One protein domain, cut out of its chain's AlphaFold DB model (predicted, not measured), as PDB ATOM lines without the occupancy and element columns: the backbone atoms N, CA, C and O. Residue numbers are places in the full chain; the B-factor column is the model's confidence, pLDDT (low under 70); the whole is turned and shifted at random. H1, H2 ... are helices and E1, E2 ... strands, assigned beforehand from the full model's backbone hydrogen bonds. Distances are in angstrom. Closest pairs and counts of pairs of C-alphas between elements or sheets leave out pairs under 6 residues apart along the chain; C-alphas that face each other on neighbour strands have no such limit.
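This is residues 32 to 211 of the 222 residues of an uncharacterized protein of Hathewaya proteolytica DSM 3090 (UniProt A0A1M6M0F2). Two antiparallel sheets are stacked face to face as a sandwich, a twisted one of five strands, E4 E3 E6 E7 E8, and a smaller one of three, E1 E2 E5; H4 and H5 pack on the face of the larger sheet turned away from the smaller. H2 and H3 make one end of the long axis, while the link from E2 to E3 reaches out at the other end, the end towards which H1 lies. The printed part has 180 residues with five named helices and eight named strands, in the order H1 E1 E2 E3 H2 E4 E5 H3 E6 E7 E8 H4 H5, and its class is mixed, helices and strands. It is compact, with a radius of gyration of the C-alphas of 16.6 A, and elongated, spanning 51 by 33 by 33 A.

H1 holds residues 41 to 49 and begins at C-alpha 41, (158.121, 33.092, 37.905). E1, residues 53 to 63, measures 28.2 A from first to last C-alpha and bends by 53 degrees at residue 60; E2, residues 66 to 75, measures 28.5 A. E3 is residues 84 to 90, 20.3 A long, and H2 is residues 93 to 97. E4 is residues 121 to 125 and E5 residues 137 to 140. H3, residues 150 to 159, is the longest helix by residues, 14.4 A from C-alpha 150 at (200.292, 21.040, 45.056). E6, residues 163 to 169, and E7, residues 172 to 178, measure 18.0 A and 18.2 A. E8 is residues 184 to 187, H4 residues 189 to 195, and H5 residues 204 to 210, ending at C-alpha 210, (167.838, 15.977, 17.517).

In the larger sheet the edge strands are E4 and E8. E4 and E3 are antiparallel neighbours, with N 87 and O 122 2.8 A apart, within hydrogen-bond range. E3 and E6 have N 90 and O 164 at 2.8 A. E6, E7 and E8 form a meander, each strand the antiparallel neighbour of the one before; N 165 and O 176 are 2.9 A apart, and N 185 and O 177 2.8 A. Residues 33 to 34 pair in parallel with residues 172 to 173 of E7. In the smaller sheet, E1 and E2 are a hairpin with N 61 and O 68 at 2.8 A, and E2 and E5 have N 138 and O 71 at 2.9 A. The facing parts of the two sheets are 10.2 A centre to centre, their best planes 25 degrees apart; the C-alphas of Ile 55 in E1 and Tyr 184 in E8 are 6.7 A apart. H4 and H5 are on the same face of the larger sheet, two layers, helices on one face of a sheet. H4, at a height of 9.0 A, is over E6 and, only just, with 3 C-alphas, over E7; it runs along the strands, at 18 degrees to E6 on the local plane. H5, at a height of 9.3 A, is over E3 and slantwise to the strands, at 34 degrees to E3 on the local plane; the C-alphas of Cys 88 and Leu 204, their closest, are 5.7 A apart. H1 only grazes this sheet, with its residues 42 to 47. H2 and H3 are on neither sheet and touch, closest at the C-alphas of Leu 95 and Leu 156, 6.6 A. In each of the five helices every O i to N i+4 pair is within hydrogen-bond range.

The two C-alphas farthest apart, those of Gly 79 and Thr 149, are 52.3 A apart. The printed part has no cut. The links H2 to E4, 23 residues, and E4 to E5, 11 residues, are long. The mean pLDDT of the printed part is 71.5; 63 residues are under 70, among them residues 102 to 143.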
ATOM      1  N   ILE A  32     160.450  22.879  24.684       79.62
ATOM      2  CA  ILE A  32     161.509  23.171  25.652       79.62
ATOM      3  C   ILE A  32     161.385  24.639  26.043       79.62
ATOM      4  O   ILE A  32     161.535  25.529  25.207       79.62
ATOM      5  N   LYS A  33     161.134  24.879  27.328       88.50
ATOM      6  CA  LYS A  33     161.179  26.193  27.968       88.50
ATOM      7  C   LYS A  33     162.474  26.295  28.761       88.50
ATOM      8  O   LYS A  33     162.566  25.786  29.876       88.50
ATOM      9  N   GLU A  34     163.481  26.910  28.154       89.75
ATOM     10  CA  GLU A  34     164.761  27.170  28.817       89.75
ATOM     11  C   GLU A  34     164.603  28.279  29.865       89.75
ATOM     12  O   GLU A  34     164.205  29.399  29.538       89.75
ATOM     13  N   ILE A  35     164.935  27.975  31.121       90.50
ATOM     14  CA  ILE A  35     164.939  28.937  32.224       90.50
ATOM     15  C   ILE A  35     166.300  29.642  32.243       90.50
ATOM     16  O   ILE A  35     167.226  29.238  32.937       90.50
ATOM     17  N   ASN A  36     166.430  30.692  31.430       86.44
ATOM     18  CA  ASN A  36     167.667  31.479  31.314       86.44
ATOM     19  C   ASN A  36     167.693  32.715  32.237       86.44
ATOM     20  O   ASN A  36     168.725  33.361  32.374       86.44
ATOM     21  N   ASN A  37     166.565  33.065  32.864       90.12
ATOM     22  CA  ASN A  37     166.437  34.221  33.750       90.12
ATOM     23  C   ASN A  37     165.959  33.769  35.132       90.12
ATOM     24  O   ASN A  37     164.869  33.213  35.256       90.12
ATOM     25  N   LEU A  38     166.737  34.067  36.175       92.31
ATOM     26  CA  LEU A  38     166.400  33.712  37.559       92.31
ATOM     27  C   LEU A  38     165.159  34.452  38.090       92.31
ATOM     28  O   LEU A  38     164.573  34.039  39.087       92.31
ATOM     29  N   ASN A  39     164.727  35.518  37.409       93.50
ATOM     30  CA  ASN A  39     163.486  36.233  37.710       93.50
ATOM     31  C   ASN A  39     162.247  35.630  37.024       93.50
ATOM     32  O   ASN A  39     161.155  36.182  37.159       93.50
ATOM     33  N   ASP A  40     162.389  34.539  36.262       93.25
ATOM     34  CA  ASP A  40     161.237  33.820  35.716       93.25
ATOM     35  C   ASP A  40     160.346  33.326  36.876       93.25
ATOM     36  O   ASP A  40     160.872  32.734  37.824       93.25
ATOM     37  N   PRO A  41     159.015  33.539  36.838       93.06
ATOM     38  CA  PRO A  41     158.121  33.092  37.905       93.06
ATOM     39  C   PRO A  41     158.271  31.606  38.255       93.06
ATOM     40  O   PRO A  41     158.253  31.254  39.432       93.06
ATOM     41  N   ILE A  42     158.491  30.741  37.258       91.94
ATOM     42  CA  ILE A  42     158.713  29.305  37.465       91.94
ATOM     43  C   ILE A  42     160.027  29.066  38.211       91.94
ATOM     44  O   ILE A  42     160.071  28.235  39.115       91.94
ATOM     45  N   CYS A  43     161.084  29.809  37.871       93.12
ATOM     46  CA  CYS A  43     162.362  29.737  38.580       93.12
ATOM     47  C   CYS A  43     162.211  30.185  40.036       93.12
ATOM     48  O   CYS A  43     162.639  29.478  40.945       93.12
ATOM     49  N   ILE A  44     161.553  31.324  40.265       93.94
ATOM     50  CA  ILE A  44     161.316  31.874  41.605       93.94
ATOM     51  C   ILE A  44     160.537  30.875  42.467       93.94
ATOM     52  O   ILE A  44     160.895  30.647  43.624       93.94
ATOM     53  N   GLU A  45     159.478  30.274  41.925       92.94
ATOM     54  CA  GLU A  45     158.702  29.263  42.643       92.94
ATOM     55  C   GLU A  45     159.511  27.991  42.910       92.94
ATOM     56  O   GLU A  45     159.452  27.460  44.022       92.94
ATOM     57  N   GLN A  46     160.305  27.530  41.939       92.44
ATOM     58  CA  GLN A  46     161.164  26.357  42.092       92.44
ATOM     59  C   GLN A  46     162.248  26.585  43.156       92.44
ATOM     60  O   GLN A  46     162.492  25.699  43.971       92.44
ATOM     61  N   MET A  47     162.855  27.775  43.214       91.25
ATOM     62  CA  MET A  47     163.848  28.126  44.240       91.25
ATOM     63  C   MET A  47     163.233  28.228  45.640       91.25
ATOM     64  O   MET A  47     163.853  27.803  46.610       91.25
ATOM     65  N   LYS A  48     162.022  28.788  45.764       90.75
ATOM     66  CA  LYS A  48     161.365  28.990  47.068       90.75
ATOM     67  C   LYS A  48     160.746  27.715  47.627       90.75
ATOM     68  O   LYS A  48     160.886  27.432  48.812       90.75
ATOM     69  N   ASN A  49     160.037  26.975  46.779       88.56
ATOM     70  CA  ASN A  49     159.118  25.925  47.214       88.56
ATOM     71  C   ASN A  49     159.482  24.542  46.675       88.56
ATOM     72  O   ASN A  49     158.827  23.573  47.057       88.56
ATOM     73  N   LYS A  50     160.476  24.437  45.778       89.25
ATOM     74  CA  LYS A  50     160.841  23.176  45.117       89.25
ATOM     75  C   LYS A  50     159.619  22.508  44.466       89.25
ATOM     76  O   LYS A  50     159.351  21.330  44.663       89.25
ATOM     77  N   ASN A  51     158.803  23.300  43.769       84.75
ATOM     78  CA  ASN A  51     157.458  22.914  43.325       84.75
ATOM     79  C   ASN A  51     157.439  21.887  42.177       84.75
ATOM     80  O   ASN A  51     156.461  21.155  42.031       84.75
ATOM     81  N   LEU A  52     158.484  21.830  41.350       84.00
ATOM     82  CA  LEU A  52     158.620  20.864  40.259       84.00
ATOM     83  C   LEU A  52     159.426  19.641  40.699       84.00
ATOM     84  O   LEU A  52     159.014  18.506  40.464       84.00
ATOM     85  N   PHE A  53     160.567  19.873  41.345       86.12
ATOM     86  CA  PHE A  53     161.474  18.824  41.800       86.12
ATOM     87  C   PHE A  53     162.246  19.237  43.053       86.12
ATOM     88  O   PHE A  53     162.323  20.413  43.388       86.12
ATOM     89  N   ASP A  54     162.881  18.269  43.697       87.12
ATOM     90  CA  ASP A  54     163.959  18.476  44.663       87.12
ATOM     91  C   ASP A  54     165.153  17.597  44.270       87.12
ATOM     92  O   ASP A  54     164.971  16.614  43.556       87.12
ATOM     93  N   ILE A  55     166.357  17.944  44.717       83.50
ATOM     94  CA  ILE A  55     167.535  17.081  44.600       83.50
ATOM     95  C   ILE A  55     168.057  16.842  46.005       83.50
ATOM     96  O   ILE A  55     168.394  17.786  46.721       83.50
ATOM     97  N   GLN A  56     168.095  15.576  46.391       83.88
ATOM     98  CA  GLN A  56     168.486  15.136  47.720       83.88
ATOM     99  C   GLN A  56     169.719  14.265  47.597       83.88
ATOM    100  O   GLN A  56     169.820  13.439  46.701       83.88
ATOM    101  N   TYR A  57     170.689  14.465  48.473       82.19
ATOM    102  CA  TYR A  57     171.835  13.576  48.514       82.19
ATOM    103  C   TYR A  57     171.437  12.250  49.165       82.19
ATOM    104  O   TYR A  57     170.957  12.247  50.298       82.19
ATOM    105  N   ASP A  58     171.647  11.159  48.435       77.69
ATOM    106  CA  ASP A  58     171.238   9.804  48.820       77.69
ATOM    107  C   ASP A  58     172.366   9.055  49.545       77.69
ATOM    108  O   ASP A  58     172.139   8.300  50.487       77.69
ATOM    109  N   GLY A  59     173.622   9.334  49.193       78.31
ATOM    110  CA  GLY A  59     174.751   8.735  49.891       78.31
ATOM    111  C   GLY A  59     176.044   8.711  49.098       78.31
ATOM    112  O   GLY A  59     176.124   9.138  47.944       78.31
ATOM    113  N   ASP A  60     177.069   8.188  49.762       80.12
ATOM    114  CA  ASP A  60     178.341   7.834  49.151       80.12
ATOM    115  C   ASP A  60     178.366   6.319  48.929       80.12
ATOM    116  O   ASP A  60     178.093   5.537  49.840       80.12
ATOM    117  N   TYR A  61     178.734   5.899  47.726       70.00
ATOM    118  CA  TYR A  61     178.865   4.502  47.345       70.00
ATOM    119  C   TYR A  61     180.289   4.236  46.868       70.00
ATOM    120  O   TYR A  61     180.819   4.954  46.023       70.00
ATOM    121  N   GLN A  62     180.929   3.200  47.407       67.69
ATOM    122  CA  GLN A  62     182.253   2.783  46.953       67.69
ATOM    123  C   GLN A  62     182.143   1.589  46.012       67.69
ATOM    124  O   GLN A  62     181.561   0.560  46.355       67.69
ATOM    125  N   LYS A  63     182.756   1.704  44.834       61.16
ATOM    126  CA  LYS A  63     182.872   0.610  43.865       61.16
ATOM    127  C   LYS A  63     184.233   0.685  43.200       61.16
ATOM    128  O   LYS A  63     184.608   1.743  42.722       61.16
ATOM    129  N   ASN A  64     184.967  -0.426  43.152       62.75
ATOM    130  CA  ASN A  64     186.278  -0.501  42.491       62.75
ATOM    131  C   ASN A  64     187.291   0.569  42.967       62.75
ATOM    132  O   ASN A  64     188.036   1.105  42.157       62.75
ATOM    133  N   ASN A  65     187.320   0.884  44.269       60.03
ATOM    134  CA  ASN A  65     188.125   1.969  44.868       60.03
ATOM    135  C   ASN A  65     187.776   3.393  44.398       60.03
ATOM    136  O   ASN A  65     188.492   4.339  44.719       60.03
ATOM    137  N   GLU A  66     186.661   3.570  43.697       61.91
ATOM    138  CA  GLU A  66     186.118   4.877  43.348       61.91
ATOM    139  C   GLU A  66     185.010   5.247  44.334       61.91
ATOM    140  O   GLU A  66     184.172   4.411  44.694       61.91
ATOM    141  N   LEU A  67     185.004   6.505  44.774       63.00
ATOM    142  CA  LEU A  67     183.917   7.080  45.556       63.00
ATOM    143  C   LEU A  67     182.908   7.712  44.600       63.00
ATOM    144  O   LEU A  67     183.253   8.601  43.824       63.00
ATOM    145  N   TRP A  68     181.667   7.263  44.691       69.31
ATOM    146  CA  TRP A  68     180.542   7.767  43.923       69.31
ATOM    147  C   TRP A  68     179.615   8.500  44.875       69.31
ATOM    148  O   TRP A  68     179.217   7.937  45.891       69.31
ATOM    149  N   LYS A  69     179.243   9.736  44.551       71.12
ATOM    150  CA  LYS A  69     178.164  10.424  45.270       71.12
ATOM    151  C   LYS A  69     176.883  10.282  44.476       71.12
ATOM    152  O   LYS A  69     176.896  10.551  43.277       71.12
ATOM    153  N   TYR A  70     175.819   9.861  45.144       73.25
ATOM    154  CA  TYR A  70     174.502   9.696  44.551       73.25
ATOM    155  C   TYR A  70     173.578  10.811  45.022       73.25
ATOM    156  O   TYR A  70     173.520  11.148  46.208       73.25
ATOM    157  N   TYR A  71     172.868  11.392  44.064       74.81
ATOM    158  CA  TYR A  71     171.821  12.368  44.316       74.81
ATOM    159  C   TYR A  71     170.535  11.892  43.682       74.81
ATOM    160  O   TYR A  71     170.533  11.573  42.499       74.81
ATOM    161  N   ASP A  72     169.473  11.929  44.463       76.06
ATOM    162  CA  ASP A  72     168.124  11.590  44.086       76.06
ATOM    163  C   ASP A  72     167.381  12.833  43.626       76.06
ATOM    164  O   ASP A  72     167.148  13.765  44.399       76.06
ATOM    165  N   VAL A  73     166.959  12.842  42.366       77.38
ATOM    166  CA  VAL A  73     165.972  13.819  41.907       77.38
ATOM    167  C   VAL A  73     164.581  13.324  42.317       77.38
ATOM    168  O   VAL A  73     164.194  12.203  42.009       77.38
ATOM    169  N   VAL A  74     163.821  14.150  43.030       76.94
ATOM    170  CA  VAL A  74     162.493  13.825  43.565       76.94
ATOM    171  C   VAL A  74     161.454  14.667  42.841       76.94
ATOM    172  O   VAL A  74     161.460  15.889  42.962       76.94
ATOM    173  N   ASN A  75     160.528  14.039  42.116       76.38
ATOM    174  CA  ASN A  75     159.395  14.747  41.517       76.38
ATOM    175  C   ASN A  75     158.442  15.273  42.604       76.38
ATOM    176  O   ASN A  75     158.010  14.524  43.479       76.38
ATOM    177  N   LYS A  76     158.078  16.558  42.531       79.44
ATOM    178  CA  LYS A  76     157.215  17.229  43.518       79.44
ATOM    179  C   LYS A  76     155.801  17.517  43.009       79.44
ATOM    180  O   LYS A  76     155.023  18.142  43.722       79.44
ATOM    181  N   LYS A  77     155.431  17.017  41.823       71.69
ATOM    182  CA  LYS A  77     154.073  17.134  41.267       71.69
ATOM    183  C   LYS A  77     153.210  15.901  41.574       71.69
ATOM    184  O   LYS A  77     153.272  14.921  40.824       71.69
ATOM    185  N   PRO A  78     152.373  15.924  42.630       60.53
ATOM    186  CA  PRO A  78     151.496  14.804  42.953       60.53
ATOM    187  C   PRO A  78     150.480  14.554  41.828       60.53
ATOM    188  O   PRO A  78     149.852  15.480  41.319       60.53
ATOM    189  N   GLY A  79     150.316  13.288  41.437       59.91
ATOM    190  CA  GLY A  79     149.317  12.856  40.450       59.91
ATOM    191  C   GLY A  79     149.730  12.978  38.977       59.91
ATOM    192  O   GLY A  79     148.992  12.508  38.106       59.91
ATOM    193  N   GLN A  80     150.902  13.543  38.664       63.78
ATOM    194  CA  GLN A  80     151.406  13.568  37.291       63.78
ATOM    195  C   GLN A  80     152.016  12.211  36.913       63.78
ATOM    196  O   GLN A  80     153.155  11.909  37.254       63.78
ATOM    197  N   LYS A  81     151.258  11.400  36.163       53.91
ATOM    198  CA  LYS A  81     151.676  10.048  35.745       53.91
ATOM    199  C   LYS A  81     152.819  10.030  34.725       53.91
ATOM    200  O   LYS A  81     153.532   9.044  34.654       53.91
ATOM    201  N   ASN A  82     153.013  11.106  33.961       60.41
ATOM    202  CA  ASN A  82     154.039  11.190  32.920       60.41
ATOM    203  C   ASN A  82     154.908  12.428  33.137       60.41
ATOM    204  O   ASN A  82     154.480  13.545  32.838       60.41
ATOM    205  N   VAL A  83     156.124  12.228  33.642       65.44
ATOM    206  CA  VAL A  83     157.148  13.272  33.745       65.44
ATOM    207  C   VAL A  83     158.305  12.869  32.848       65.44
ATOM    208  O   VAL A  83     158.936  11.834  33.049       65.44
ATOM    209  N   LYS A  84     158.579  13.690  31.834       70.81
ATOM    210  CA  LYS A  84     159.783  13.523  31.022       70.81
ATOM    211  C   LYS A  84     160.960  14.114  31.784       70.81
ATOM    212  O   LYS A  84     160.874  15.277  32.180       70.81
ATOM    213  N   PHE A  85     162.022  13.333  31.942       74.69
ATOM    214  CA  PHE A  85     163.248  13.744  32.609       74.69
ATOM    215  C   PHE A  85     164.457  13.464  31.713       74.69
ATOM    216  O   PHE A  85     164.595  12.387  31.144       74.69
ATOM    217  N   SER A  86     165.363  14.419  31.595       73.56
ATOM    218  CA  SER A  86     166.682  14.162  31.024       73.56
ATOM    219  C   SER A  86     167.698  15.050  31.709       73.56
ATOM    220  O   SER A  86     167.372  16.157  32.131       73.56
ATOM    221  N   SER A  87     168.942  14.594  31.773       73.00
ATOM    222  CA  SER A  87     170.034  15.373  32.333       73.00
ATOM    223  C   SER A  87     171.302  15.242  31.497       73.00
ATOM    224  O   SER A  87     171.599  14.188  30.931       73.00
ATOM    225  N   CYS A  88     172.062  16.324  31.412       73.81
ATOM    226  CA  CYS A  88     173.425  16.300  30.910       73.81
ATOM    227  C   CYS A  88     174.330  16.837  32.008       73.81
ATOM    228  O   CYS A  88     174.063  17.905  32.560       73.81
ATOM    229  N   MET A  89     175.362  16.074  32.349       75.56
ATOM    230  CA  MET A  89     176.283  16.430  33.415       75.56
ATOM    231  C   MET A  89     177.596  16.949  32.864       75.56
ATOM    232  O   MET A  89     178.140  16.436  31.885       75.56
ATOM    233  N   TYR A  90     178.131  17.929  33.573       76.00
ATOM    234  CA  TYR A  90     179.343  18.625  33.221       76.00
ATOM    235  C   TYR A  90     180.292  18.671  34.406       76.00
ATOM    236  O   TYR A  90     179.949  19.077  35.521       76.00
ATOM    237  N   THR A  91     181.527  18.302  34.112       74.25
ATOM    238  CA  THR A  91     182.654  18.454  35.015       74.25
ATOM    239  C   THR A  91     183.133  19.911  35.007       74.25
ATOM    240  O   THR A  91     183.151  20.539  33.940       74.25
ATOM    241  N   PRO A  92     183.555  20.469  36.156       82.56
ATOM    242  CA  PRO A  92     184.219  21.769  36.200       82.56
ATOM    243  C   PRO A  92     185.411  21.834  35.234       82.56
ATOM    244  O   PRO A  92     186.300  20.982  35.284       82.56
ATOM    245  N   LYS A  93     185.461  22.868  34.384       81.94
ATOM    246  CA  LYS A  93     186.494  22.995  33.342       81.94
ATOM    247  C   LYS A  93     187.913  23.032  33.898       81.94
ATOM    248  O   LYS A  93     188.813  22.446  33.320       81.94
ATOM    249  N   GLU A  94     188.084  23.627  35.076       85.94
ATOM    250  CA  GLU A  94     189.375  23.756  35.754       85.94
ATOM    251  C   GLU A  94     190.019  22.392  36.036       85.94
ATOM    252  O   GLU A  94     191.239  22.271  36.011       85.94
ATOM    253  N   LEU A  95     189.224  21.340  36.263       79.38
ATOM    254  CA  LEU A  95     189.754  19.988  36.461       79.38
ATOM    255  C   LEU A  95     190.328  19.390  35.163       79.38
ATOM    256  O   LEU A  95     191.279  18.607  35.209       79.38
ATOM    257  N   ILE A  96     189.769  19.782  34.016       77.69
ATOM    258  CA  ILE A  96     190.182  19.338  32.681       77.69
ATOM    259  C   ILE A  96     191.371  20.178  32.198       77.69
ATOM    260  O   ILE A  96     192.420  19.625  31.872       77.69
ATOM    261  N   GLU A  97     191.253  21.509  32.226       82.56
ATOM    262  CA  GLU A  97     192.280  22.453  31.756       82.56
ATOM    263  C   GLU A  97     193.606  22.297  32.519       82.56
ATOM    264  O   GLU A  97     194.678  22.449  31.934       82.56
ATOM    265  N   ASN A  98     193.550  21.912  33.800       84.12
ATOM    266  CA  ASN A  98     194.736  21.671  34.625       84.12
ATOM    267  C   ASN A  98     195.209  20.207  34.629       84.12
ATOM    268  O   ASN A  98     196.095  19.861  35.414       84.12
ATOM    269  N   ASN A  99     194.658  19.339  33.767       81.50
ATOM    270  CA  ASN A  99     195.076  17.940  33.608       81.50
ATOM    271  C   ASN A  99     195.067  17.147  34.936       81.50
ATOM    272  O   ASN A  99     196.021  16.434  35.267       81.50
ATOM    273  N   ILE A 100     194.014  17.356  35.735       78.31
ATOM    274  CA  ILE A 100     193.823  16.740  37.060       78.31
ATOM    275  C   ILE A 100     193.084  15.413  36.931       78.31
ATOM    276  O   ILE A 100     193.372  14.461  37.659       78.31
ATOM    277  N   LEU A 101     192.126  15.355  36.010       74.25
ATOM    278  CA  LEU A 101     191.416  14.129  35.687       74.25
ATOM    279  C   LEU A 101     192.216  13.333  34.668       74.25
ATOM    280  O   LEU A 101     192.857  13.900  33.782       74.25
ATOM    281  N   GLU A 102     192.189  12.014  34.807       64.31
ATOM    282  CA  GLU A 102     192.702  11.146  33.759       64.31
ATOM    283  C   GLU A 102     191.867  11.310  32.487       64.31
ATOM    284  O   GLU A 102     190.658  11.530  32.554       64.31
ATOM    285  N   ASP A 103     192.525  11.202  31.329       50.91
ATOM    286  CA  ASP A 103     191.876  11.312  30.025       50.91
ATOM    287  C   ASP A 103     190.662  10.370  29.979       50.91
ATOM    288  O   ASP A 103     190.842   9.150  30.074       50.91
ATOM    289  N   PRO A 104     189.434  10.885  29.825       45.78
ATOM    290  CA  PRO A 104     188.237  10.052  29.833       45.78
ATOM    291  C   PRO A 104     188.188   9.055  28.669       45.78
ATOM    292  O   PRO A 104     187.394   8.126  28.711       45.78
ATOM    293  N   ARG A 105     189.073   9.173  27.667       40.88
ATOM    294  CA  ARG A 105     189.295   8.142  26.633       40.88
ATOM    295  C   ARG A 105     189.970   6.873  27.144       40.88
ATOM    296  O   ARG A 105     189.910   5.846  26.479       40.88
ATOM    297  N   SER A 106     190.682   6.954  28.264       30.70
ATOM    298  CA  SER A 106     191.509   5.862  28.796       30.70
ATOM    299  C   SER A 106     190.765   4.957  29.778       30.70
ATOM    300  O   SER A 106     191.337   3.996  30.291       30.70
ATOM    301  N   GLN A 107     189.488   5.246  30.043       34.97
ATOM    302  CA  GLN A 107     188.703   4.569  31.066       34.97
ATOM    303  C   GLN A 107     187.423   4.045  30.457       34.97
ATOM    304  O   GLN A 107     186.549   4.818  30.091       34.97
ATOM    305  N   GLY A 108     187.349   2.720  30.332       27.55
ATOM    306  CA  GLY A 108     186.280   1.965  29.674       27.55
ATOM    307  C   GLY A 108     184.909   2.020  30.356       27.55
ATOM    308  O   GLY A 108     184.222   1.006  30.439       27.55
ATOM    309  N   PHE A 109     184.481   3.185  30.831       34.94
ATOM    310  CA  PHE A 109     183.071   3.483  31.016       34.94
ATOM    311  C   PHE A 109     182.644   4.315  29.804       34.94
ATOM    312  O   PHE A 109     183.257   5.336  29.523       34.94
ATOM    313  N   TYR A 110     181.624   3.839  29.080       40.41
ATOM    314  CA  TYR A 110     181.133   4.337  27.779       40.41
ATOM    315  C   TYR A 110     181.879   3.834  26.525       40.41
ATOM    316  O   TYR A 110     182.214   4.604  25.630       40.41
ATOM    317  N   GLU A 111     182.061   2.515  26.387       27.59
ATOM    318  CA  GLU A 111     182.361   1.902  25.080       27.59
ATOM    319  C   GLU A 111     181.115   1.904  24.163       27.59
ATOM    320  O   GLU A 111     180.487   0.880  23.909       27.59
ATOM    321  N   ASP A 112     180.748   3.078  23.651       34.81
ATOM    322  CA  ASP A 112     180.054   3.215  22.368       34.81
ATOM    323  C   ASP A 112     180.850   4.237  21.535       34.81
ATOM    324  O   ASP A 112     181.026   5.374  21.977       34.81
ATOM    325  N   PRO A 113     181.333   3.884  20.331       34.34
ATOM    326  CA  PRO A 113     182.064   4.783  19.432       34.34
ATOM    327  C   PRO A 113     181.334   6.089  19.056       34.34
ATOM    328  O   PRO A 113     181.948   6.975  18.458       34.34
ATOM    329  N   GLN A 114     180.047   6.244  19.392       41.06
ATOM    330  CA  GLN A 114     179.307   7.512  19.292       41.06
ATOM    331  C   GLN A 114     179.489   8.456  20.504       41.06
ATOM    332  O   GLN A 114     179.068   9.610  20.432       41.06
ATOM    333  N   HIS A 115     180.152   8.016  21.581       41.59
ATOM    334  CA  HIS A 115     180.263   8.704  22.879       41.59
ATOM    335  C   HIS A 115     181.682   9.208  23.206       41.59
ATOM    336  O   HIS A 115     182.104   9.245  24.359       41.59
ATOM    337  N   ASN A 116     182.429   9.659  22.195       31.19
ATOM    338  CA  ASN A 116     183.775  10.200  22.395       31.19
ATOM    339  C   ASN A 116     183.772  11.554  23.155       31.19
ATOM    340  O   ASN A 116     183.620  12.635  22.567       31.19
ATOM    341  N   ASN A 117     184.071  11.433  24.452       35.66
ATOM    342  CA  ASN A 117     184.918  12.284  25.303       35.66
ATOM    343  C   ASN A 117     184.219  13.300  26.218       35.66
ATOM    344  O   ASN A 117     183.626  14.269  25.742       35.66
ATOM    345  N   GLU A 118     184.469  13.094  27.524       42.12
ATOM    346  CA  GLU A 118     184.407  14.012  28.684       42.12
ATOM    347  C   GLU A 118     183.061  14.252  29.398       42.12
ATOM    348  O   GLU A 118     183.064  14.937  30.420       42.12
ATOM    349  N   TYR A 119     181.936  13.675  28.956       43.41
ATOM    350  CA  TYR A 119     180.613  14.026  29.510       43.41
ATOM    351  C   TYR A 119     179.709  12.814  29.713       43.41
ATOM    352  O   TYR A 119     179.504  12.010  28.805       43.41
ATOM    353  N   ASN A 120     179.104  12.741  30.895       43.69
ATOM    354  CA  ASN A 120     178.126  11.719  31.231       43.69
ATOM    355  C   ASN A 120     176.727  12.206  30.803       43.69
ATOM    356  O   ASN A 120     176.105  13.028  31.483       43.69
ATOM    357  N   TYR A 121     176.234  11.719  29.661       38.56
ATOM    358  CA  TYR A 121     174.862  11.950  29.195       38.56
ATOM    359  C   TYR A 121     173.911  10.920  29.818       38.56
ATOM    360  O   TYR A 121     174.137   9.717  29.687       38.56
ATOM    361  N   TRP A 122     172.836  11.382  30.466       40.12
ATOM    362  CA  TRP A 122     171.796  10.514  31.033       40.12
ATOM    363  C   TRP A 122     170.405  11.050  30.679       40.12
ATOM    364  O   TRP A 122     169.892  11.966  31.324       40.12
ATOM    365  N   SER A 123     169.755  10.476  29.668       36.06
ATOM    366  CA  SER A 123     168.341  10.740  29.365       36.06
ATOM    367  C   SER A 123     167.449   9.603  29.879       36.06
ATOM    368  O   SER A 123     167.818   8.434  29.795       36.06
ATOM    369  N   LEU A 124     166.281   9.924  30.452       39.12
ATOM    370  CA  LEU A 124     165.327   8.944  30.994       39.12
ATOM    371  C   LEU A 124     163.880   9.376  30.685       39.12
ATOM    372  O   LEU A 124     163.250  10.101  31.453       39.12
ATOM    373  N   ILE A 125     163.279   8.898  29.589       36.25
ATOM    374  CA  ILE A 125     161.817   9.020  29.444       36.25
ATOM    375  C   ILE A 125     161.139   7.992  30.354       36.25
ATOM    376  O   ILE A 125     161.331   6.789  30.193       36.25
ATOM    377  N   LEU A 126     160.295   8.470  31.271       38.28
ATOM    378  CA  LEU A 126     159.477   7.634  32.146       38.28
ATOM    379  C   LEU A 126     158.012   7.684  31.703       38.28
ATOM    380  O   LEU A 126     157.393   8.747  31.698       38.28
ATOM    381  N   GLU A 127     157.467   6.520  31.342       35.34
ATOM    382  CA  GLU A 127     156.060   6.339  30.943       35.34
ATOM    383  C   GLU A 127     155.117   6.086  32.141       35.34
ATOM    384  O   GLU A 127     153.911   5.993  31.946       35.34
ATOM    385  N   ASP A 128     155.636   5.987  33.377       36.53
ATOM    386  CA  ASP A 128     154.789   5.896  34.576       36.53
ATOM    387  C   ASP A 128     155.517   6.354  35.864       36.53
ATOM    388  O   ASP A 128     156.360   5.650  36.435       36.53
ATOM    389  N   ALA A 129     155.202   7.569  36.313       41.12
ATOM    390  CA  ALA A 129     155.645   8.211  37.556       41.12
ATOM    391  C   ALA A 129     154.509   8.281  38.600       41.12
ATOM    392  O   ALA A 129     154.507   9.155  39.466       41.12
ATOM    393  N   SER A 130     153.510   7.396  38.489       35.75
ATOM    394  CA  SER A 130     152.314   7.402  39.341       35.75
ATOM    395  C   SER A 130     152.554   6.991  40.800       35.75
ATOM    396  O   SER A 130     151.721   7.328  41.641       35.75
ATOM    397  N   ASP A 131     153.705   6.390  41.118       35.97
ATOM    398  CA  ASP A 131     154.133   6.143  42.495       35.97
ATOM    399  C   ASP A 131     155.136   7.210  42.966       35.97
ATOM    400  O   ASP A 131     156.190   7.442  42.374       35.97
ATOM    401  N   ILE A 132     154.751   7.863  44.059       36.69
ATOM    402  CA  ILE A 132     155.165   9.169  44.605       36.69
ATOM    403  C   ILE A 132     156.652   9.313  45.017       36.69
ATOM    404  O   ILE A 132     157.060  10.374  45.479       36.69
ATOM    405  N   THR A 133     157.511   8.321  44.804       39.09
ATOM    406  CA  THR A 133     158.912   8.344  45.274       39.09
ATOM    407  C   THR A 133     159.817   7.509  44.375       39.09
ATOM    408  O   THR A 133     160.464   6.568  44.828       39.09
ATOM    409  N   LYS A 134     159.858   7.806  43.076       42.50
ATOM    410  CA  LYS A 134     160.979   7.331  42.259       42.50
ATOM    411  C   LYS A 134     162.110   8.328  42.425       42.50
ATOM    412  O   LYS A 134     162.016   9.445  41.929       42.50
ATOM    413  N   SER A 135     163.116   7.931  43.187       42.62
ATOM    414  CA  SER A 135     164.388   8.616  43.191       42.62
ATOM    415  C   SER A 135     165.229   8.195  41.988       42.62
ATOM    416  O   SER A 135     165.138   7.062  41.503       42.62
ATOM    417  N   TRP A 136     166.016   9.133  41.469       54.50
ATOM    418  CA  TRP A 136     166.902   8.907  40.330       54.50
ATOM    419  C   TRP A 136     168.305   9.366  40.683       54.50
ATOM    420  O   TRP A 136     168.498  10.555  40.916       54.50
ATOM    421  N   GLY A 137     169.248   8.423  40.676       43.66
ATOM    422  CA  GLY A 137     170.632   8.652  41.061       43.66
ATOM    423  C   GLY A 137     171.448   9.378  39.992       43.66
ATOM    424  O   GLY A 137     171.543   8.926  38.851       43.66
ATOM    425  N   ILE A 138     172.097  10.467  40.388       51.41
ATOM    426  CA  ILE A 138     173.110  11.179  39.607       51.41
ATOM    427  C   ILE A 138     174.494  10.696  40.070       51.41
ATOM    428  O   ILE A 138     174.895  11.053  41.179       51.41
ATOM    429  N   PRO A 139     175.231   9.893  39.277       51.84
ATOM    430  CA  PRO A 139     176.557   9.438  39.668       51.84
ATOM    431  C   PRO A 139     177.590  10.560  39.540       51.84
ATOM    432  O   PRO A 139     177.819  11.095  38.455       51.84
ATOM    433  N   HIS A 140     178.255  10.870  40.649       53.72
ATOM    434  CA  HIS A 140     179.343  11.838  40.709       53.72
ATOM    435  C   HIS A 140     180.655  11.114  41.035       53.72
ATOM    436  O   HIS A 140     180.967  10.876  42.204       53.72
ATOM    437  N   SER A 141     181.398  10.735  39.995       58.09
ATOM    438  CA  SER A 141     182.722  10.119  40.097       58.09
ATOM    439  C   SER A 141     183.633  10.640  38.985       58.09
ATOM    440  O   SER A 141     183.201  10.867  37.853       58.09
ATOM    441  N   PHE A 142     184.908  10.833  39.317       63.50
ATOM    442  CA  PHE A 142     185.961  11.135  38.353       63.50
ATOM    443  C   PHE A 142     187.213  10.375  38.758       63.50
ATOM    444  O   PHE A 142     187.547  10.321  39.946       63.50
ATOM    445  N   LYS A 143     187.951   9.842  37.786       67.19
ATOM    446  CA  LYS A 143     189.268   9.289  38.075       67.19
ATOM    447  C   LYS A 143     190.312  10.391  38.018       67.19
ATOM    448  O   LYS A 143     190.527  11.043  36.997       67.19
ATOM    449  N   VAL A 144     190.925  10.605  39.167       71.00
ATOM    450  CA  VAL A 144     191.969  11.597  39.382       71.00
ATOM    451  C   VAL A 144     193.310  10.982  39.011       71.00
ATOM    452  O   VAL A 144     193.582   9.839  39.370       71.00
ATOM    453  N   LYS A 145     194.161  11.751  38.333       75.12
ATOM    454  CA  LYS A 145     195.526  11.344  38.003       75.12
ATOM    455  C   LYS A 145     196.312  10.989  39.271       75.12
ATOM    456  O   LYS A 145     196.304  11.747  40.239       75.12
ATOM    457  N   GLU A 146     197.048   9.877  39.232       74.00
ATOM    458  CA  GLU A 146     197.778   9.325  40.389       74.00
ATOM    459  C   GLU A 146     198.748  10.321  41.053       74.00
ATOM    460  O   GLU A 146     198.922  10.318  42.271       74.00
ATOM    461  N   SER A 147     199.366  11.205  40.263       83.81
ATOM    462  CA  SER A 147     200.321  12.203  40.745       83.81
ATOM    463  C   SER A 147     199.870  13.621  40.392       83.81
ATOM    464  O   SER A 147     199.944  14.033  39.229       83.81
ATOM    465  N   LEU A 148     199.458  14.377  41.409       85.81
ATOM    466  CA  LEU A 148     199.132  15.800  41.300       85.81
ATOM    467  C   LEU A 148     200.229  16.673  41.920       85.81
ATOM    468  O   LEU A 148     200.830  16.304  42.935       85.81
ATOM    469  N   THR A 149     200.461  17.847  41.334       93.50
ATOM    470  CA  THR A 149     201.199  18.939  41.983       93.50
ATOM    471  C   THR A 149     200.384  19.526  43.140       93.50
ATOM    472  O   THR A 149     199.197  19.236  43.298       93.50
ATOM    473  N   GLU A 150     201.007  20.368  43.965       93.94
ATOM    474  CA  GLU A 150     200.292  21.040  45.056       93.94
ATOM    475  C   GLU A 150     199.208  21.997  44.544       93.94
ATOM    476  O   GLU A 150     198.090  22.023  45.052       93.94
ATOM    477  N   GLU A 151     199.502  22.719  43.465       93.75
ATOM    478  CA  GLU A 151     198.530  23.566  42.777       93.75
ATOM    479  C   GLU A 151     197.334  22.754  42.260       93.75
ATOM    480  O   GLU A 151     196.182  23.096  42.520       93.75
ATOM    481  N   GLN A 152     197.595  21.611  41.622       86.31
ATOM    482  CA  GLN A 152     196.550  20.702  41.151       86.31
ATOM    483  C   GLN A 152     195.729  20.097  42.298       86.31
ATOM    484  O   GLN A 152     194.519  19.935  42.157       86.31
ATOM    485  N   ARG A 153     196.344  19.792  43.449       87.44
ATOM    486  CA  ARG A 153     195.617  19.354  44.654       87.44
ATOM    487  C   ARG A 153     194.685  20.437  45.182       87.44
ATOM    488  O   ARG A 153     193.546  20.130  45.534       87.44
ATOM    489  N   ASN A 154     195.136  21.688  45.193       92.19
ATOM    490  CA  ASN A 154     194.309  22.819  45.604       92.19
ATOM    491  C   ASN A 154     193.098  22.979  44.676       92.19
ATOM    492  O   ASN A 154     191.966  23.074  45.153       92.19
ATOM    493  N   ILE A 155     193.305  22.903  43.360       88.62
ATOM    494  CA  ILE A 155     192.218  22.940  42.371       88.62
ATOM    495  C   ILE A 155     191.272  21.743  42.552       88.62
ATOM    496  O   ILE A 155     190.058  21.936  42.639       88.62
ATOM    497  N   LEU A 156     191.797  20.520  42.695       84.75
ATOM    498  CA  LEU A 156     190.982  19.331  42.954       84.75
ATOM    499  C   LEU A 156     190.124  19.514  44.206       84.75
ATOM    500  O   LEU A 156     188.924  19.283  44.158       84.75
ATOM    501  N   SER A 157     190.706  19.964  45.319       84.06
ATOM    502  CA  SER A 157     189.969  20.151  46.575       84.06
ATOM    503  C   SER A 157     188.799  21.127  46.441       84.06
ATOM    504  O   SER A 157     187.756  20.912  47.054       84.06
ATOM    505  N   LYS A 158     188.955  22.154  45.597       88.00
ATOM    506  CA  LYS A 158     187.940  23.176  45.338       88.00
ATOM    507  C   LYS A 158     186.779  22.646  44.494       88.00
ATOM    508  O   LYS A 158     185.645  23.060  44.711       88.00
ATOM    509  N   TYR A 159     187.057  21.769  43.529       84.00
ATOM    510  CA  TYR A 159     186.090  21.391  42.493       84.00
ATOM    511  C   TYR A 159     185.626  19.929  42.533       84.00
ATOM    512  O   TYR A 159     184.630  19.619  41.892       84.00
ATOM    513  N   LYS A 160     186.282  19.040  43.293       76.31
ATOM    514  CA  LYS A 160     185.973  17.592  43.347       76.31
ATOM    515  C   LYS A 160     184.536  17.255  43.747       76.31
ATOM    516  O   LYS A 160     184.063  16.169  43.450       76.31
ATOM    517  N   ASP A 161     183.881  18.176  44.445       76.94
ATOM    518  CA  ASP A 161     182.525  18.015  44.966       76.94
ATOM    519  C   ASP A 161     181.529  18.940  44.256       76.94
ATOM    520  O   ASP A 161     180.412  19.125  44.736       76.94
ATOM    521  N   ILE A 162     181.926  19.515  43.117       84.19
ATOM    522  CA  ILE A 162     181.090  20.397  42.305       84.19
ATOM    523  C   ILE A 162     180.684  19.677  41.024       84.19
ATOM    524  O   ILE A 162     181.530  19.237  40.250       84.19
ATOM    525  N   LEU A 163     179.378  19.640  40.776       79.25
ATOM    526  CA  LEU A 163     178.790  19.082  39.568       79.25
ATOM    527  C   LEU A 163     177.864  20.104  38.918       79.25
ATOM    528  O   LEU A 163     177.049  20.730  39.593       79.25
ATOM    529  N   TYR A 164     177.966  20.252  37.605       85.50
ATOM    530  CA  TYR A 164     177.107  21.132  36.823       85.50
ATOM    531  C   TYR A 164     176.154  20.301  35.968       85.50
ATOM    532  O   TYR A 164     176.563  19.296  35.395       85.50
ATOM    533  N   ILE A 165     174.881  20.685  35.891       84.06
ATOM    534  CA  ILE A 165     173.845  19.859  35.264       84.06
ATOM    535  C   ILE A 165     172.907  20.725  34.428       84.06
ATOM    536  O   ILE A 165     172.328  21.687  34.926       84.06
ATOM    537  N   GLU A 166     172.697  20.349  33.173       86.00
ATOM    538  CA  GLU A 166     171.480  20.713  32.448       86.00
ATOM    539  C   GLU A 166     170.405  19.695  32.790       86.00
ATOM    540  O   GLU A 166     170.611  18.498  32.593       86.00
ATOM    541  N   MET A 167     169.258  20.144  33.286       86.19
ATOM    542  CA  MET A 167     168.184  19.256  33.706       86.19
ATOM    543  C   MET A 167     166.869  19.647  33.052       86.19
ATOM    544  O   MET A 167     166.307  20.707  33.316       86.19
ATOM    545  N   TYR A 168     166.372  18.759  32.202       82.94
ATOM    546  CA  TYR A 168     165.060  18.854  31.593       82.94
ATOM    547  C   TYR A 168     164.051  18.090  32.439       82.94
ATOM    548  O   TYR A 168     164.201  16.889  32.649       82.94
ATOM    549  N   ILE A 169     162.999  18.772  32.878       81.00
ATOM    550  CA  ILE A 169     161.871  18.165  33.573       81.00
ATOM    551  C   ILE A 169     160.563  18.806  33.118       81.00
ATOM    552  O   ILE A 169     160.381  20.020  33.197       81.00
ATOM    553  N   ASP A 170     159.638  17.977  32.629       74.44
ATOM    554  CA  ASP A 170     158.265  18.386  32.297       74.44
ATOM    555  C   ASP A 170     158.184  19.671  31.445       74.44
ATOM    556  O   ASP A 170     157.435  20.593  31.765       74.44
ATOM    557  N   LYS A 171     158.983  19.724  30.366       81.00
ATOM    558  CA  LYS A 171     159.185  20.843  29.414       81.00
ATOM    559  C   LYS A 171     160.139  21.954  29.841       81.00
ATOM    560  O   LYS A 171     160.558  22.722  28.980       81.00
ATOM    561  N   TYR A 172     160.488  22.060  31.114       88.12
ATOM    562  CA  TYR A 172     161.398  23.094  31.596       88.12
ATOM    563  C   TYR A 172     162.830  22.588  31.587       88.12
ATOM    564  O   TYR A 172     163.085  21.460  31.998       88.12
ATOM    565  N   LEU A 173     163.758  23.425  31.137       89.88
ATOM    566  CA  LEU A 173     165.185  23.164  31.254       89.88
ATOM    567  C   LEU A 173     165.783  24.117  32.288       89.88
ATOM    568  O   LEU A 173     165.737  25.334  32.103       89.88
ATOM    569  N   PHE A 174     166.349  23.543  33.341       93.31
ATOM    570  CA  PHE A 174     167.090  24.237  34.385       93.31
ATOM    571  C   PHE A 174     168.586  23.979  34.237       93.31
ATOM    572  O   PHE A 174     169.000  22.910  33.788       93.31
ATOM    573  N   TYR A 175     169.387  24.940  34.684       93.44
ATOM    574  CA  TYR A 175     170.826  24.789  34.836       93.44
ATOM    575  C   TYR A 175     171.135  24.765  36.320       93.44
ATOM    576  O   TYR A 175     170.712  25.653  37.058       93.44
ATOM    577  N   LEU A 176     171.824  23.725  36.763       92.88
ATOM    578  CA  LEU A 176     172.048  23.462  38.170       92.88
ATOM    579  C   LEU A 176     173.534  23.355  38.464       92.88
ATOM    580  O   LEU A 176     174.318  22.859  37.653       92.88
ATOM    581  N   LYS A 177     173.890  23.756  39.675       92.44
ATOM    582  CA  LYS A 177     175.184  23.509  40.290       92.44
ATOM    583  C   LYS A 177     174.946  22.787  41.602       92.44
ATOM    584  O   LYS A 177     174.291  23.316  42.492       92.44
ATOM    585  N   ILE A 178     175.472  21.579  41.726       88.00
ATOM    586  CA  ILE A 178     175.474  20.824  42.975       88.00
ATOM    587  C   ILE A 178     176.827  21.053  43.634       88.00
ATOM    588  O   ILE A 178     177.864  20.802  43.022       88.00
ATOM    589  N   GLY A 179     176.805  21.595  44.850       84.12
ATOM    590  CA  GLY A 179     178.004  21.975  45.591       84.12
ATOM    591  C   GLY A 179     178.409  20.988  46.695       84.12
ATOM    592  O   GLY A 179     177.693  20.023  46.974       84.12
ATOM    593  N   PRO A 180     179.520  21.274  47.402       72.56
ATOM    594  CA  PRO A 180     180.048  20.434  48.483       72.56
ATOM    595  C   PRO A 180     179.094  20.282  49.674       72.56
ATOM    596  O   PRO A 180     179.140  19.273  50.374       72.56
ATOM    597  N   GLU A 181     178.188  21.242  49.876       80.38
ATOM    598  CA  GLU A 181     177.128  21.170  50.889       80.38
ATOM    599  C   GLU A 181     175.988  20.212  50.507       80.38
ATOM    600  O   GLU A 181     175.003  20.111  51.235       80.38
ATOM    601  N   LYS A 182     176.116  19.488  49.382       72.56
ATOM    602  CA  LYS A 182     175.151  18.488  48.903       72.56
ATOM    603  C   LYS A 182     173.767  19.077  48.596       72.56
ATOM    604  O   LYS A 182     172.765  18.366  48.585       72.56
ATOM    605  N   GLN A 183     173.732  20.379  48.325       81.38
ATOM    606  CA  GLN A 183     172.562  21.118  47.866       81.38
ATOM    607  C   GLN A 183     172.773  21.575  46.423       81.38
ATOM    608  O   GLN A 183     173.911  21.765  45.978       81.38
ATOM    609  N   TYR A 184     171.665  21.749  45.706       89.62
ATOM    610  CA  TYR A 184     171.675  22.310  44.364       89.62
ATOM    611  C   TYR A 184     171.343  23.805  44.395       89.62
ATOM    612  O   TYR A 184     170.501  24.267  45.163       89.62
ATOM    613  N   GLU A 185     171.978  24.535  43.496       93.31
ATOM    614  CA  GLU A 185     171.716  25.926  43.158       93.31
ATOM    615  C   GLU A 185     171.212  25.975  41.712       93.31
ATOM    616  O   GLU A 185     171.751  25.275  40.852       93.31
ATOM    617  N   ILE A 186     170.178  26.776  41.438       94.88
ATOM    618  CA  ILE A 186     169.782  27.087  40.058       94.88
ATOM    619  C   ILE A 186     170.649  28.248  39.586       94.88
ATOM    620  O   ILE A 186     170.615  29.324  40.177       94.88
ATOM    621  N   ILE A 187     171.397  28.017  38.517       95.31
ATOM    622  CA  ILE A 187     172.312  28.980  37.904       95.31
ATOM    623  C   ILE A 187     171.787  29.400  36.529       95.31
ATOM    624  O   ILE A 187     170.830  28.824  36.008       95.31
ATOM    625  N   THR A 188     172.405  30.408  35.913       94.81
ATOM    626  CA  THR A 188     172.087  30.747  34.520       94.81
ATOM    627  C   THR A 188     172.874  29.881  33.539       94.81
ATOM    628  O   THR A 188     173.889  29.263  33.879       94.81
ATOM    629  N   LYS A 189     172.437  29.875  32.276       93.00
ATOM    630  CA  LYS A 189     173.180  29.240  31.184       93.00
ATOM    631  C   LYS A 189     174.572  29.844  31.025       93.00
ATOM    632  O   LYS A 189     175.538  29.123  30.803       93.00
ATOM    633  N   GLU A 190     174.688  31.163  31.146       93.81
ATOM    634  CA  GLU A 190     175.966  31.869  31.052       93.81
ATOM    635  C   GLU A 190     176.923  31.418  32.158       93.81
ATOM    636  O   GLU A 190     178.109  31.210  31.900       93.81
ATOM    637  N   GLU A 191     176.414  31.218  33.378       94.19
ATOM    638  CA  GLU A 191     177.212  30.685  34.477       94.19
ATOM    639  C   GLU A 191     177.645  29.238  34.220       94.19
ATOM    640  O   GLU A 191     178.814  28.916  34.444       94.19
ATOM    641  N   LEU A 192     176.762  28.388  33.687       90.50
ATOM    642  CA  LEU A 192     177.131  27.032  33.275       90.50
ATOM    643  C   LEU A 192     178.286  27.076  32.262       90.50
ATOM    644  O   LEU A 192     179.359  26.534  32.519       90.50
ATOM    645  N   VAL A 193     178.085  27.772  31.138       89.00
ATOM    646  CA  VAL A 193     179.041  27.867  30.020       89.00
ATOM    647  C   VAL A 193     180.387  28.433  30.473       89.00
ATOM    648  O   VAL A 193     181.434  28.023  29.978       89.00
ATOM    649  N   LYS A 194     180.389  29.354  31.439       92.56
ATOM    650  CA  LYS A 194     181.620  29.919  31.999       92.56
ATOM    651  C   LYS A 194     182.450  28.890  32.772       92.56
ATOM    652  O   LYS A 194     183.679  29.009  32.785       92.56
ATOM    653  N   ASN A 195     181.804  27.933  33.437       89.44
ATOM    654  CA  ASN A 195     182.437  27.030  34.400       89.44
ATOM    655  C   ASN A 195     182.711  25.618  33.862       89.44
ATOM    656  O   ASN A 195     183.397  24.846  34.533       89.44
ATOM    657  N   VAL A 196     182.213  25.276  32.674       81.94
ATOM    658  CA  VAL A 196     182.355  23.939  32.081       81.94
ATOM    659  C   VAL A 196     182.817  24.025  30.630       81.94
ATOM    660  O   VAL A 196     182.641  25.047  29.970       81.94
ATOM    661  N   HIS A 197     183.379  22.941  30.101       72.56
ATOM    662  CA  HIS A 197     183.640  22.815  28.666       72.56
ATOM    663  C   HIS A 197     182.325  22.555  27.915       72.56
ATOM    664  O   HIS A 197     181.951  21.428  27.592       72.56
ATOM    665  N   TYR A 198     181.580  23.628  27.663       67.62
ATOM    666  CA  TYR A 198     180.293  23.569  26.985       67.62
ATOM    667  C   TYR A 198     180.454  23.625  25.460       67.62
ATOM    668  O   TYR A 198     181.188  24.453  24.924       67.62
ATOM    669  N   THR A 199     179.694  22.799  24.737       66.56
ATOM    670  CA  THR A 199     179.499  22.970  23.290       66.56
ATOM    671  C   THR A 199     178.029  22.784  22.946       66.56
ATOM    672  O   THR A 199     177.378  21.884  23.471       66.56
ATOM    673  N   GLU A 200     177.497  23.594  22.026       68.62
ATOM    674  CA  GLU A 200     176.075  23.525  21.660       68.62
ATOM    675  C   GLU A 200     175.662  22.137  21.163       68.62
ATOM    676  O   GLU A 200     174.617  21.634  21.561       68.62
ATOM    677  N   LYS A 201     176.515  21.475  20.369       65.31
ATOM    678  CA  LYS A 201     176.286  20.112  19.853       65.31
ATOM    679  C   LYS A 201     176.240  19.033  20.941       65.31
ATOM    680  O   LYS A 201     175.883  17.900  20.641       65.31
ATOM    681  N   ARG A 202     176.649  19.367  22.164       62.91
ATOM    682  CA  ARG A 202     176.639  18.485  23.338       62.91
ATOM    683  C   ARG A 202     175.684  18.978  24.426       62.91
ATOM    684  O   ARG A 202     175.666  18.410  25.511       62.91
ATOM    685  N   SER A 203     174.918  20.033  24.158       72.62
ATOM    686  CA  SER A 203     173.878  20.491  25.075       72.62
ATOM    687  C   SER A 203     172.707  19.515  25.087       72.62
ATOM    688  O   SER A 203     172.337  18.934  24.060       72.62
ATOM    689  N   LEU A 204     172.069  19.384  26.241       75.00
ATOM    690  CA  LEU A 204     170.842  18.631  26.417       75.00
ATOM    691  C   LEU A 204     169.745  19.152  25.484       75.00
ATOM    692  O   LEU A 204     168.990  18.369  24.917       75.00
ATOM    693  N   VAL A 205     169.703  20.466  25.252       76.88
ATOM    694  CA  VAL A 205     168.794  21.097  24.285       76.88
ATOM    695  C   VAL A 205     168.997  20.540  22.883       76.88
ATOM    696  O   VAL A 205     168.023  20.191  22.215       76.88
ATOM    697  N   TYR A 206     170.246  20.467  22.421       72.88
ATOM    698  CA  TYR A 206     170.567  19.918  21.108       72.88
ATOM    699  C   TYR A 206     170.159  18.448  21.014       72.88
ATOM    700  O   TYR A 206     169.538  18.055  20.027       72.88
ATOM    701  N   ASN A 207     170.420  17.665  22.062       68.31
ATOM    702  CA  ASN A 207     170.064  16.248  22.099       68.31
ATOM    703  C   ASN A 207     168.541  16.034  22.080       68.31
ATOM    704  O   ASN A 207     168.055  15.262  21.258       68.31
ATOM    705  N   ILE A 208     167.773  16.780  22.883       70.50
ATOM    706  CA  ILE A 208     166.299  16.705  22.891       70.50
ATOM    707  C   ILE A 208     165.707  17.143  21.544       70.50
ATOM    708  O   ILE A 208     164.701  16.591  21.112       70.50
ATOM    709  N   LYS A 209     166.310  18.130  20.867       70.38
ATOM    710  CA  LYS A 209     165.848  18.595  19.546       70.38
ATOM    711  C   LYS A 209     166.224  17.643  18.408       70.38
ATOM    712  O   LYS A 209     165.522  17.611  17.402       70.38
ATOM    713  N   LYS A 210     167.340  16.919  18.531       65.00
ATOM    714  CA  LYS A 210     167.838  15.977  17.517       65.00
ATOM    715  C   LYS A 210     167.166  14.609  17.622       65.00
ATOM    716  O   LYS A 210     166.918  13.974  16.599       65.00
ATOM    717  N   GLU A 211     166.895  14.140  18.836       57.72
ATOM    718  CA  GLU A 211     166.157  12.903  19.063       57.72
ATOM    719  C   GLU A 211     164.651  13.173  18.984       57.72
ATOM    720  O   GLU A 211     164.065  13.783  19.871       57.72
TER     721      GLU A 211